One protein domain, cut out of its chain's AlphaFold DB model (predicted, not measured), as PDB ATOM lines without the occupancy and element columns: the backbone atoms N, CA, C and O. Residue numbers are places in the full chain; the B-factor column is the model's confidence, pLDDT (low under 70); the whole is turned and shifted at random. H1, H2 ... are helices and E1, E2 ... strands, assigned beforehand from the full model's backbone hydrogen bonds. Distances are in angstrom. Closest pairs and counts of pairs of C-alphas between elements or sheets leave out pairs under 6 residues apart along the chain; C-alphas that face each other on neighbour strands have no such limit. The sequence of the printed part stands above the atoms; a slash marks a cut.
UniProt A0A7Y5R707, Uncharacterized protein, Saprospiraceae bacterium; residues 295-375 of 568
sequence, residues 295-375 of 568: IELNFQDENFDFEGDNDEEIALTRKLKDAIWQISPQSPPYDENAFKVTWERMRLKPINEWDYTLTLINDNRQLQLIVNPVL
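What this domain is: This is residues 295 to 375 of the 568 residues of an uncharacterized protein of Saprospiraceae bacterium (UniProt A0A7Y5R707). A single, strongly twisted sheet of five strands makes a wall, with a short helix at each of two far ends of the domain, H1 and H2, each only grazing the sheet. The antiparallel run E3, E4, E5 forms the broad part of the wall, E1 lies along its E3 edge, and E2 pairs with the far part of E5, beyond a bend. The printed part has 81 residues, with five named strands and two named helices in the order E1, H1, E2, H2, E3, E4, E5; the sheet order is E1, E3, E4, E5, E2, mixed, and the class is mixed, helices and strands. It is compact and rounded, with a radius of gyration of the C-alphas of 12.3 A and spans of 33 by 29 by 21 A.

How they stand to each other: E1, residues 304 to 306, is an edge strand, parallel to E3, residues 345 to 350, at 18 degrees; N 305 and O 346 are 3.0 A apart, within hydrogen-bond range. H1, residues 310 to 319, only grazes the sheet with residues 312 to 319; its closest C-alphas to E1 are those of Glu 313 and Phe 306, 7.4 A apart. E2, residues 324 to 327, is the other edge strand, antiparallel to E5, residues 365 to 374, at 122 degrees, with N 326 and O 372 2.9 A apart. H2, residues 336 to 340, only grazes the sheet with residues 338 to 339; the closest C-alphas of H2 and E5 are those of Ala 338 and Leu 367, 7.3 A apart. H1 and H2 are apart. E3, E4, residues 356 to 362, and E5 form a meander, each strand the antiparallel neighbour of the one before. E3 and E4 are a hairpin at 164 degrees, with N 347 and O 359 2.8 A apart. E4 and E5 are a hairpin at 147 degrees, with N 358 and O 369 2.8 A apart. E5 bends by 53 degrees at residue 370, and its pairing is staggered: residues 365 to 371 with E4, 371 to 374 with E2. Of the O i to N i+4 pairs, 5 of 6 in H1 and 0 of 1 in H2 are within hydrogen-bond range; in H2, 2 of 2 O i to N i+3 pairs are.

Where its parts are: E1 begins at C-alpha 304, (122.453, 175.967, 321.533). H1 is 14.4 A long, E3 16.9 A and E4 19.5 A. E5, 27.1 A long, ends at C-alpha 374, (139.366, 174.429, 311.115).

The domain as a whole: The two C-alphas farthest apart, those of Asp 311 and Asn 337, are 35.1 A apart. The printed part has no cut and no long link. Mean pLDDT of the printed part is 78.8; residues 300 to 302, 309 to 323 and 353 are under 70.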
ATOM      1  N   ILE A 295     132.132 180.248 308.688       81.31
ATOM      2  CA  ILE A 295     131.146 180.838 309.582       81.31
ATOM      3  C   ILE A 295     131.687 180.859 311.015       81.31
ATOM      4  O   ILE A 295     132.446 179.985 311.441       81.31
ATOM      5  N   GLU A 296     131.297 181.884 311.761       74.31
ATOM      6  CA  GLU A 296     131.586 182.011 313.188       74.31
ATOM      7  C   GLU A 296     130.369 181.520 313.980       74.31
ATOM      8  O   GLU A 296     129.251 181.997 313.762       74.31
ATOM      9  N   LEU A 297     130.575 180.550 314.872       75.00
ATOM     10  CA  LEU A 297     129.520 179.951 315.689       75.00
ATOM     11  C   LEU A 297     129.797 180.225 317.168       75.00
ATOM     12  O   LEU A 297     130.905 179.999 317.649       75.00
ATOM     13  N   ASN A 298     128.782 180.705 317.889       70.31
ATOM     14  CA  ASN A 298     128.862 180.955 319.325       70.31
ATOM     15  C   ASN A 298     128.068 179.892 320.092       70.31
ATOM     16  O   ASN A 298     126.841 179.846 320.011       70.31
ATOM     17  N   PHE A 299     128.783 179.065 320.851       71.06
ATOM     18  CA  PHE A 299     128.235 177.924 321.591       71.06
ATOM     19  C   PHE A 299     127.954 178.227 323.068       71.06
ATOM     20  O   PHE A 299     127.536 177.342 323.801       71.06
ATOM     21  N   GLN A 300     128.182 179.464 323.521       65.69
ATOM     22  CA  GLN A 300     127.895 179.898 324.899       65.69
ATOM     23  C   GLN A 300     126.467 180.452 325.070       65.69
ATOM     24  O   GLN A 300     126.168 181.107 326.068       65.69
ATOM     25  N   ASP A 301     125.604 180.255 324.076       68.19
ATOM     26  CA  ASP A 301     124.226 180.738 324.073       68.19
ATOM     27  C   ASP A 301     123.275 179.658 324.619       68.19
ATOM     28  O   ASP A 301     123.442 178.473 324.340       68.19
ATOM     29  N   GLU A 302     122.265 180.072 325.383       69.19
ATOM     30  CA  GLU A 302     121.259 179.197 326.000       69.19
ATOM     31  C   GLU A 302     120.367 178.485 324.963       69.19
ATOM     32  O   GLU A 302     119.695 177.512 325.296       69.19
ATOM     33  N   ASN A 303     120.363 178.948 323.706       77.00
ATOM     34  CA  ASN A 303     119.615 178.354 322.590       77.00
ATOM     35  C   ASN A 303     120.457 177.418 321.693       77.00
ATOM     36  O   ASN A 303     120.040 177.100 320.570       77.00
ATOM     37  N   PHE A 304     121.634 176.997 322.166       80.69
ATOM     38  CA  PHE A 304     122.453 175.967 321.533       80.69
ATOM     39  C   PHE A 304     122.092 174.578 322.068       80.69
ATOM     40  O   PHE A 304     121.990 174.378 323.275       80.69
ATOM     41  N   ASP A 305     121.932 173.622 321.157       81.69
ATOM     42  CA  ASP A 305     121.635 172.229 321.478       81.69
ATOM     43  C   ASP A 305     122.619 171.296 320.747       81.69
ATOM     44  O   ASP A 305     122.787 171.379 319.521       81.69
ATOM     45  N   PHE A 306     123.314 170.453 321.512       80.00
ATOM     46  CA  PHE A 306     124.283 169.479 321.013       80.00
ATOM     47  C   PHE A 306     123.681 168.073 321.081       80.00
ATOM     48  O   PHE A 306     123.399 167.560 322.159       80.00
ATOM     49  N   GLU A 307     123.503 167.438 319.922       81.56
ATOM     50  CA  GLU A 307     122.902 166.104 319.799       81.56
ATOM     51  C   GLU A 307     123.993 165.015 319.675       81.56
ATOM     52  O   GLU A 307     124.068 164.339 318.649       81.56
ATOM     53  N   GLY A 308     124.856 164.864 320.686       70.12
ATOM     54  CA  GLY A 308     125.902 163.824 320.754       70.12
ATOM     55  C   GLY A 308     125.977 163.150 322.128       70.12
ATOM     56  O   GLY A 308     125.234 163.519 323.039       70.12
ATOM     57  N   ASP A 309     126.837 162.143 322.282       69.62
ATOM     58  CA  ASP A 309     127.073 161.527 323.595       69.62
ATOM     59  C   ASP A 309     128.004 162.376 324.494       69.62
ATOM     60  O   ASP A 309     128.590 163.372 324.062       69.62
ATOM     61  N   ASN A 310     128.135 161.998 325.773       64.12
ATOM     62  CA  ASN A 310     128.955 162.739 326.742       64.12
ATOM     63  C   ASN A 310     130.440 162.825 326.333       64.12
ATOM     64  O   ASN A 310     131.091 163.833 326.617       64.12
ATOM     65  N   ASP A 311     130.993 161.790 325.698       64.50
ATOM     66  CA  ASP A 311     132.399 161.770 325.284       64.50
ATOM     67  C   ASP A 311     132.608 162.674 324.057       64.50
ATOM     68  O   ASP A 311     133.596 163.414 323.981       64.50
ATOM     69  N   GLU A 312     131.643 162.692 323.138       67.38
ATOM     70  CA  GLU A 312     131.583 163.590 321.987       67.38
ATOM     71  C   GLU A 312     131.399 165.057 322.403       67.38
ATOM     72  O   GLU A 312     132.030 165.945 321.820       67.38
ATOM     73  N   GLU A 313     130.600 165.329 323.436       65.25
ATOM     74  CA  GLU A 313     130.398 166.669 324.000       65.25
ATOM     75  C   GLU A 313     131.677 167.186 324.681       65.25
ATOM     76  O   GLU A 313     132.114 168.326 324.467       65.25
ATOM     77  N   ILE A 314     132.358 166.325 325.446       59.41
ATOM     78  CA  ILE A 314     133.668 166.620 326.041       59.41
ATOM     79  C   ILE A 314     134.731 166.843 324.949       59.41
ATOM     80  O   ILE A 314     135.591 167.722 325.079       59.41
ATOM     81  N   ALA A 315     134.697 166.073 323.860       63.38
ATOM     82  CA  ALA A 315     135.596 166.264 322.726       63.38
ATOM     83  C   ALA A 315     135.312 167.585 321.994       63.38
ATOM     84  O   ALA A 315     136.250 168.301 321.640       63.38
ATOM     85  N   LEU A 316     134.038 167.942 321.802       65.75
ATOM     86  CA  LEU A 316     133.621 169.195 321.180       65.75
ATOM     87  C   LEU A 316     134.057 170.407 322.012       65.75
ATOM     88  O   LEU A 316     134.680 171.320 321.480       65.75
ATOM     89  N   THR A 317     133.808 170.416 323.319       60.81
ATOM     90  CA  THR A 317     134.146 171.552 324.199       60.81
ATOM     91  C   THR A 317     135.640 171.895 324.214       60.81
ATOM     92  O   THR A 317     135.992 173.072 324.320       60.81
ATOM     93  N   ARG A 318     136.536 170.918 324.004       60.59
ATOM     94  CA  ARG A 318     137.975 171.176 323.791       60.59
ATOM     95  C   ARG A 318     138.290 171.792 322.421       60.59
ATOM     96  O   ARG A 318     139.220 172.588 322.330       60.59
ATOM     97  N   LYS A 319     137.530 171.451 321.371       61.16
ATOM     98  CA  LYS A 319     137.687 171.973 319.994       61.16
ATOM     99  C   LYS A 319     137.245 173.439 319.856       61.16
ATOM    100  O   LYS A 319     137.680 174.120 318.934       61.16
ATOM    101  N   LEU A 320     136.382 173.925 320.751       62.25
ATOM    102  CA  LEU A 320     135.601 175.155 320.565       62.25
ATOM    103  C   LEU A 320     136.297 176.476 320.892       62.25
ATOM    104  O   LEU A 320     135.780 177.524 320.511       62.25
ATOM    105  N   LYS A 321     137.424 176.468 321.608       57.50
ATOM    106  CA  LYS A 321     137.929 177.709 322.212       57.50
ATOM    107  C   LYS A 321     138.448 178.730 321.188       57.50
ATOM    108  O   LYS A 321     138.355 179.916 321.473       57.50
ATOM    109  N   ASP A 322     138.885 178.282 320.001       61.41
ATOM    110  CA  ASP A 322     139.512 179.133 318.970       61.41
ATOM    111  C   ASP A 322     139.249 178.675 317.506       61.41
ATOM    112  O   ASP A 322     139.939 179.106 316.580       61.41
ATOM    113  N   ALA A 323     138.287 177.772 317.265       68.12
ATOM    114  CA  ALA A 323     138.049 177.192 315.935       68.12
ATOM    115  C   ALA A 323     137.127 178.041 315.043       68.12
ATOM    116  O   ALA A 323     136.065 178.495 315.470       68.12
ATOM    117  N   ILE A 324     137.496 178.178 313.766       76.31
ATOM    118  CA  ILE A 324     136.623 178.708 312.709       76.31
ATOM    119  C   ILE A 324     135.856 177.532 312.106       76.31
ATOM    120  O   ILE A 324     136.432 176.469 311.893       76.31
ATOM    121  N   TRP A 325     134.574 177.696 311.791       84.56
ATOM    122  CA  TRP A 325     133.780 176.618 311.203       84.56
ATOM    123  C   TRP A 325     133.730 176.766 309.692       84.56
ATOM    124  O   TRP A 325     133.290 177.786 309.173       84.56
ATOM    125  N   GLN A 326     134.208 175.761 308.973       86.44
ATOM    126  CA  GLN A 326     134.181 175.724 307.517       86.44
ATOM    127  C   GLN A 326     132.954 174.949 307.045       86.44
ATOM    128  O   GLN A 326     132.614 173.926 307.635       86.44
ATOM    129  N   ILE A 327     132.297 175.417 305.983       88.25
ATOM    130  CA  ILE A 327     131.248 174.649 305.310       88.25
ATOM    131  C   ILE A 327     131.920 173.580 304.447       88.25
ATOM    132  O   ILE A 327     132.769 173.879 303.608       88.25
ATOM    133  N   SER A 328     131.546 172.327 304.671       86.56
ATOM    134  CA  SER A 328     132.065 171.178 303.942       86.56
ATOM    135  C   SER A 328     131.598 171.200 302.474       86.56
ATOM    136  O   SER A 328     130.425 171.484 302.211       86.56
ATOM    137  N   PRO A 329     132.453 170.821 301.502       80.94
ATOM    138  CA  PRO A 329     132.047 170.640 300.104       80.94
ATOM    139  C   PRO A 329     130.944 169.591 299.909       80.94
ATOM    140  O   PRO A 329     130.273 169.588 298.882       80.94
ATOM    141  N   GLN A 330     130.785 168.679 300.872       83.69
ATOM    142  CA  GLN A 330     129.751 167.647 300.870       83.69
ATOM    143  C   GLN A 330     128.420 168.149 301.449       83.69
ATOM    144  O   GLN A 330     127.438 167.405 301.453       83.69
ATOM    145  N   SER A 331     128.369 169.393 301.937       86.88
ATOM    146  CA  SER A 331     127.144 170.007 302.438       86.88
ATOM    147  C   SER A 331     126.056 170.026 301.354       86.88
ATOM    148  O   SER A 331     126.362 170.296 300.189       86.88
ATOM    149  N   PRO A 332     124.776 169.801 301.711       86.38
ATOM    150  CA  PRO A 332     123.666 170.018 300.791       86.38
ATOM    151  C   PRO A 332     123.712 171.425 300.170       86.38
ATOM    152  O   PRO A 332     124.189 172.357 300.831       86.38
ATOM    153  N   PRO A 333     123.199 171.611 298.937       86.12
ATOM    154  CA  PRO A 333     123.085 172.934 298.336       86.12
ATOM    155  C   PRO A 333     122.323 173.894 299.253       86.12
ATOM    156  O   PRO A 333     121.263 173.547 299.775       86.12
ATOM    157  N   TYR A 334     122.841 175.108 299.421       85.06
ATOM    158  CA  TYR A 334     122.244 176.135 300.270       85.06
ATOM    159  C   TYR A 334     122.167 177.483 299.549       85.06
ATOM    160  O   TYR A 334     122.953 177.775 298.651       85.06
ATOM    161  N   ASP A 335     121.204 178.311 299.956       83.50
ATOM    162  CA  ASP A 335     121.077 179.695 299.497       83.50
ATOM    163  C   ASP A 335     121.920 180.614 300.391       83.50
ATOM    164  O   ASP A 335     121.685 180.709 301.594       83.50
ATOM    165  N   GLU A 336     122.878 181.336 299.811       79.00
ATOM    166  CA  GLU A 336     123.725 182.291 300.533       79.00
ATOM    167  C   GLU A 336     122.924 183.414 301.218       79.00
ATOM    168  O   GLU A 336     123.359 183.982 302.224       79.00
ATOM    169  N   ASN A 337     121.716 183.732 300.739       81.50
ATOM    170  CA  ASN A 337     120.857 184.713 301.403       81.50
ATOM    171  C   ASN A 337     120.354 184.236 302.770       81.50
ATOM    172  O   ASN A 337     119.936 185.063 303.583       81.50
ATOM    173  N   ALA A 338     120.437 182.937 303.058       80.50
ATOM    174  CA  ALA A 338     120.080 182.372 304.351       80.50
ATOM    175  C   ALA A 338     120.994 182.869 305.492       80.50
ATOM    176  O   ALA A 338     120.564 182.905 306.642       80.50
ATOM    177  N   PHE A 339     122.207 183.358 305.196       79.56
ATOM    178  CA  PHE A 339     123.095 183.970 306.200       79.56
ATOM    179  C   PHE A 339     122.747 185.430 306.532       79.56
ATOM    180  O   PHE A 339     123.258 185.984 307.497       79.56
ATOM    181  N   LYS A 340     121.843 186.063 305.771       79.44
ATOM    182  CA  LYS A 340     121.294 187.396 306.096       79.44
ATOM    183  C   LYS A 340     120.080 187.313 307.029       79.44
ATOM    184  O   LYS A 340     119.518 188.341 307.400       79.44
ATOM    185  N   VAL A 341     119.648 186.097 307.360       80.12
ATOM    186  CA  VAL A 341     118.512 185.817 308.237       80.12
ATOM    187  C   VAL A 341     119.000 185.705 309.676       80.12
ATOM    188  O   VAL A 341     120.078 185.184 309.955       80.12
ATOM    189  N   THR A 342     118.186 186.201 310.600       80.81
ATOM    190  CA  THR A 342     118.392 186.014 312.030       80.81
ATOM    191  C   THR A 342     117.840 184.659 312.464       80.81
ATOM    192  O   THR A 342     116.649 184.398 312.300       80.81
ATOM    193  N   TRP A 343     118.694 183.806 313.021       86.19
ATOM    194  CA  TRP A 343     118.316 182.469 313.479       86.19
ATOM    195  C   TRP A 343     118.057 182.474 314.987       86.19
ATOM    196  O   TRP A 343     118.684 183.233 315.723       86.19
ATOM    197  N   GLU A 344     117.116 181.654 315.443       84.88
ATOM    198  CA  GLU A 344     116.648 181.632 316.837       84.88
ATOM    199  C   GLU A 344     117.237 180.461 317.619       84.88
ATOM    200  O   GLU A 344     117.493 180.582 318.814       84.88
ATOM    201  N   ARG A 345     117.476 179.331 316.943       85.12
ATOM    202  CA  ARG A 345     118.053 178.124 317.541       85.12
ATOM    203  C   ARG A 345     119.127 177.532 316.645       85.12
ATOM    204  O   ARG A 345     118.986 177.516 315.419       85.12
ATOM    205  N   MET A 346     120.162 177.002 317.282       88.25
ATOM    206  CA  MET A 346     121.245 176.282 316.632       88.25
ATOM    207  C   MET A 346     121.328 174.867 317.196       88.25
ATOM    208  O   MET A 346     121.410 174.687 318.407       88.25
ATOM    209  N   ARG A 347     121.335 173.878 316.304       89.06
ATOM    210  CA  ARG A 347     121.583 172.475 316.633       89.06
ATOM    211  C   ARG A 347     122.830 171.972 315.940       89.06
ATOM    212  O   ARG A 347     123.003 172.222 314.747       89.06
ATOM    213  N   LEU A 348     123.668 171.253 316.673       87.06
ATOM    214  CA  LEU A 348     124.865 170.627 316.130       87.06
ATOM    215  C   LEU A 348     124.840 169.133 316.442       87.06
ATOM    216  O   LEU A 348     124.765 168.743 317.604       87.06
ATOM    217  N   LYS A 349     124.912 168.312 315.397       87.94
ATOM    218  CA  LYS A 349     124.912 166.852 315.504       87.94
ATOM    219  C   LYS A 349     126.170 166.275 314.850       87.94
ATOM    220  O   LYS A 349     126.407 166.595 313.683       87.94
ATOM    221  N   PRO A 350     126.971 165.449 315.537       82.56
ATOM    222  CA  PRO A 350     128.126 164.803 314.926       82.56
ATOM    223  C   PRO A 350     127.693 163.850 313.802       82.56
ATOM    224  O   PRO A 350     126.680 163.155 313.893       82.56
ATOM    225  N   ILE A 351     128.449 163.857 312.704       78.88
ATOM    226  CA  ILE A 351     128.347 162.877 311.610       78.88
ATOM    227  C   ILE A 351     129.482 161.860 311.750       78.88
ATOM    228  O   ILE A 351     129.282 160.663 311.564       78.88
ATOM    229  N   ASN A 352     130.682 162.358 312.049       75.44
ATOM    230  CA  ASN A 352     131.896 161.599 312.327       75.44
ATOM    231  C   ASN A 352     132.820 162.451 313.229       75.44
ATOM    232  O   ASN A 352     132.400 163.479 313.757       75.44
ATOM    233  N   GLU A 353     134.087 162.059 313.395       66.69
ATOM    234  CA  GLU A 353     135.062 162.772 314.241       66.69
ATOM    235  C   GLU A 353     135.303 164.253 313.853       66.69
ATOM    236  O   GLU A 353     135.771 165.043 314.686       66.69
ATOM    237  N   TRP A 354     134.994 164.634 312.609       71.62
ATOM    238  CA  TRP A 354     135.322 165.927 311.999       71.62
ATOM    239  C   TRP A 354     134.118 166.721 311.514       71.62
ATOM    240  O   TRP A 354     134.103 167.944 311.661       71.62
ATOM    241  N   ASP A 355     133.132 166.036 310.948       83.50
ATOM    242  CA  ASP A 355     131.983 166.662 310.318       83.50
ATOM    243  C   ASP A 355     130.789 166.695 311.261       83.50
ATOM    244  O   ASP A 355     130.449 165.714 311.929       83.50
ATOM    245  N   TYR A 356     130.101 167.827 311.247       87.69
ATOM    246  CA  TYR A 356     128.896 168.054 312.016       87.69
ATOM    247  C   TYR A 356     127.784 168.526 311.094       87.69
ATOM    248  O   TYR A 356     127.978 169.366 310.217       87.69
ATOM    249  N   THR A 357     126.583 168.020 311.334       92.38
ATOM    250  CA  THR A 357     125.372 168.630 310.810       92.38
ATOM    251  C   THR A 357     125.043 169.845 311.667       92.38
ATOM    252  O   THR A 357     124.642 169.703 312.822       92.38
ATOM    253  N   LEU A 358     125.174 171.037 311.092       91.75
ATOM    254  CA  LEU A 358     124.674 172.280 311.663       91.75
ATOM    255  C   LEU A 358     123.258 172.534 311.155       91.75
ATOM    256  O   LEU A 358     123.032 172.647 309.952       91.75
ATOM    257  N   THR A 359     122.313 172.669 312.077       91.81
ATOM    258  CA  THR A 359     120.926 173.021 311.779       91.81
ATOM    259  C   THR A 359     120.570 174.351 312.429       91.81
ATOM    260  O   THR A 359     120.543 174.472 313.652       91.81
ATOM    261  N   LEU A 360     120.256 175.343 311.604       89.44
ATOM    262  CA  LEU A 360     119.823 176.673 312.020       89.44
ATOM    263  C   LEU A 360     118.313 176.791 311.832       89.44
ATOM    264  O   LEU A 360     117.792 176.410 310.783       89.44
ATOM    265  N   ILE A 361     117.606 177.277 312.854       89.50
ATOM    266  CA  ILE A 361     116.139 177.240 312.916       89.50
ATOM    267  C   ILE A 361     115.590 178.614 313.302       89.50
ATOM    268  O   ILE A 361     116.129 179.289 314.180       89.50
ATOM    269  N   ASN A 362     114.525 179.017 312.619       85.12
ATOM    270  CA  ASN A 362     113.667 180.168 312.900       85.12
ATOM    271  C   ASN A 362     112.213 179.725 312.623       85.12
ATOM    272  O   ASN A 362     112.028 178.835 311.792       85.12
ATOM    273  N   ASP A 363     111.205 180.316 313.271       74.94
ATOM    274  CA  ASP A 363     109.763 180.001 313.170       74.94
ATOM    275  C   ASP A 363     109.247 179.425 311.827       74.94
ATOM    276  O   ASP A 363     108.413 178.521 311.832       74.94
ATOM    277  N   ASN A 364     109.729 179.907 310.672       80.31
ATOM    278  CA  ASN A 364     109.270 179.459 309.345       80.31
ATOM    279  C   ASN A 364     110.369 178.893 308.422       80.31
ATOM    280  O   ASN A 364     110.113 178.685 307.232       80.31
ATOM    281  N   ARG A 365     111.611 178.719 308.898       83.81
ATOM    282  CA  ARG A 365     112.758 178.319 308.059       83.81
ATOM    283  C   ARG A 365     113.734 177.415 308.805       83.81
ATOM    284  O   ARG A 365     113.979 177.591 309.994       83.81
ATOM    285  N   GLN A 366     114.366 176.512 308.061       89.50
ATOM    286  CA  GLN A 366     115.474 175.691 308.533       89.50
ATOM    287  C   GLN A 366     116.586 175.690 307.481       89.50
ATOM    288  O   GLN A 366     116.309 175.526 306.293       89.50
ATOM    289  N   LEU A 367     117.832 175.875 307.916       89.50
ATOM    290  CA  LEU A 367     119.022 175.701 307.089       89.50
ATOM    291  C   LEU A 367     119.868 174.577 307.682       89.50
ATOM    292  O   LEU A 367     120.199 174.613 308.865       89.50
ATOM    293  N   GLN A 368     120.215 173.596 306.854       91.94
ATOM    294  CA  GLN A 368     121.075 172.483 307.230       91.94
ATOM    295  C   GLN A 368     122.375 172.559 306.433       91.94
ATOM    296  O   GLN A 368     122.346 172.649 305.207       91.94
ATOM    297  N   LEU A 369     123.501 172.528 307.137       91.94
ATOM    298  CA  LEU A 369     124.843 172.556 306.568       91.94
ATOM    299  C   LEU A 369     125.665 171.410 307.147       91.94
ATOM    300  O   LEU A 369     125.453 171.008 308.292       91.94
ATOM    301  N   ILE A 370     126.635 170.924 306.379       89.75
ATOM    302  CA  ILE A 370     127.730 170.122 306.929       89.75
ATOM    303  C   ILE A 370     128.889 171.071 307.200       89.75
ATOM    304  O   ILE A 370     129.311 171.797 306.300       89.75
ATOM    305  N   VAL A 371     129.372 171.097 308.438       89.31
ATOM    306  CA  VAL A 371     130.435 172.000 308.881       89.31
ATOM    307  C   VAL A 371     131.500 171.257 309.670       89.31
ATOM    308  O   VAL A 371     131.203 170.291 310.370       89.31
ATOM    309  N   ASN A 372     132.737 171.735 309.594       86.19
ATOM    310  CA  ASN A 372     133.864 171.166 310.319       86.19
ATOM    311  C   ASN A 372     134.743 172.279 310.928       86.19
ATOM    312  O   ASN A 372     134.948 173.315 310.286       86.19
ATOM    313  N   PRO A 373     135.268 172.104 312.154       84.94
ATOM    314  CA  PRO A 373     136.152 173.084 312.771       84.94
ATOM    315  C   PRO A 373     137.533 173.057 312.099       84.94
ATOM    316  O   PRO A 373     138.133 171.995 311.922       84.94
ATOM    317  N   VAL A 374     138.053 174.229 311.738       81.50
ATOM    318  CA  VAL A 374     139.366 174.429 311.115       81.50
ATOM    319  C   VAL A 374     140.135 175.562 311.794       81.50
ATOM    320  O   VAL A 374     139.556 176.482 312.374       81.50
ATOM    321  N   LEU A 375     141.463 175.507 311.691       77.75
ATOM    322  CA  LEU A 375     142.375 176.521 312.219       77.75
ATOM    323  C   LEU A 375     143.233 177.140 311.109       77.75
ATOM    324  O   LEU A 375     143.439 176.552 310.040       77.75
TER     325      LEU A 375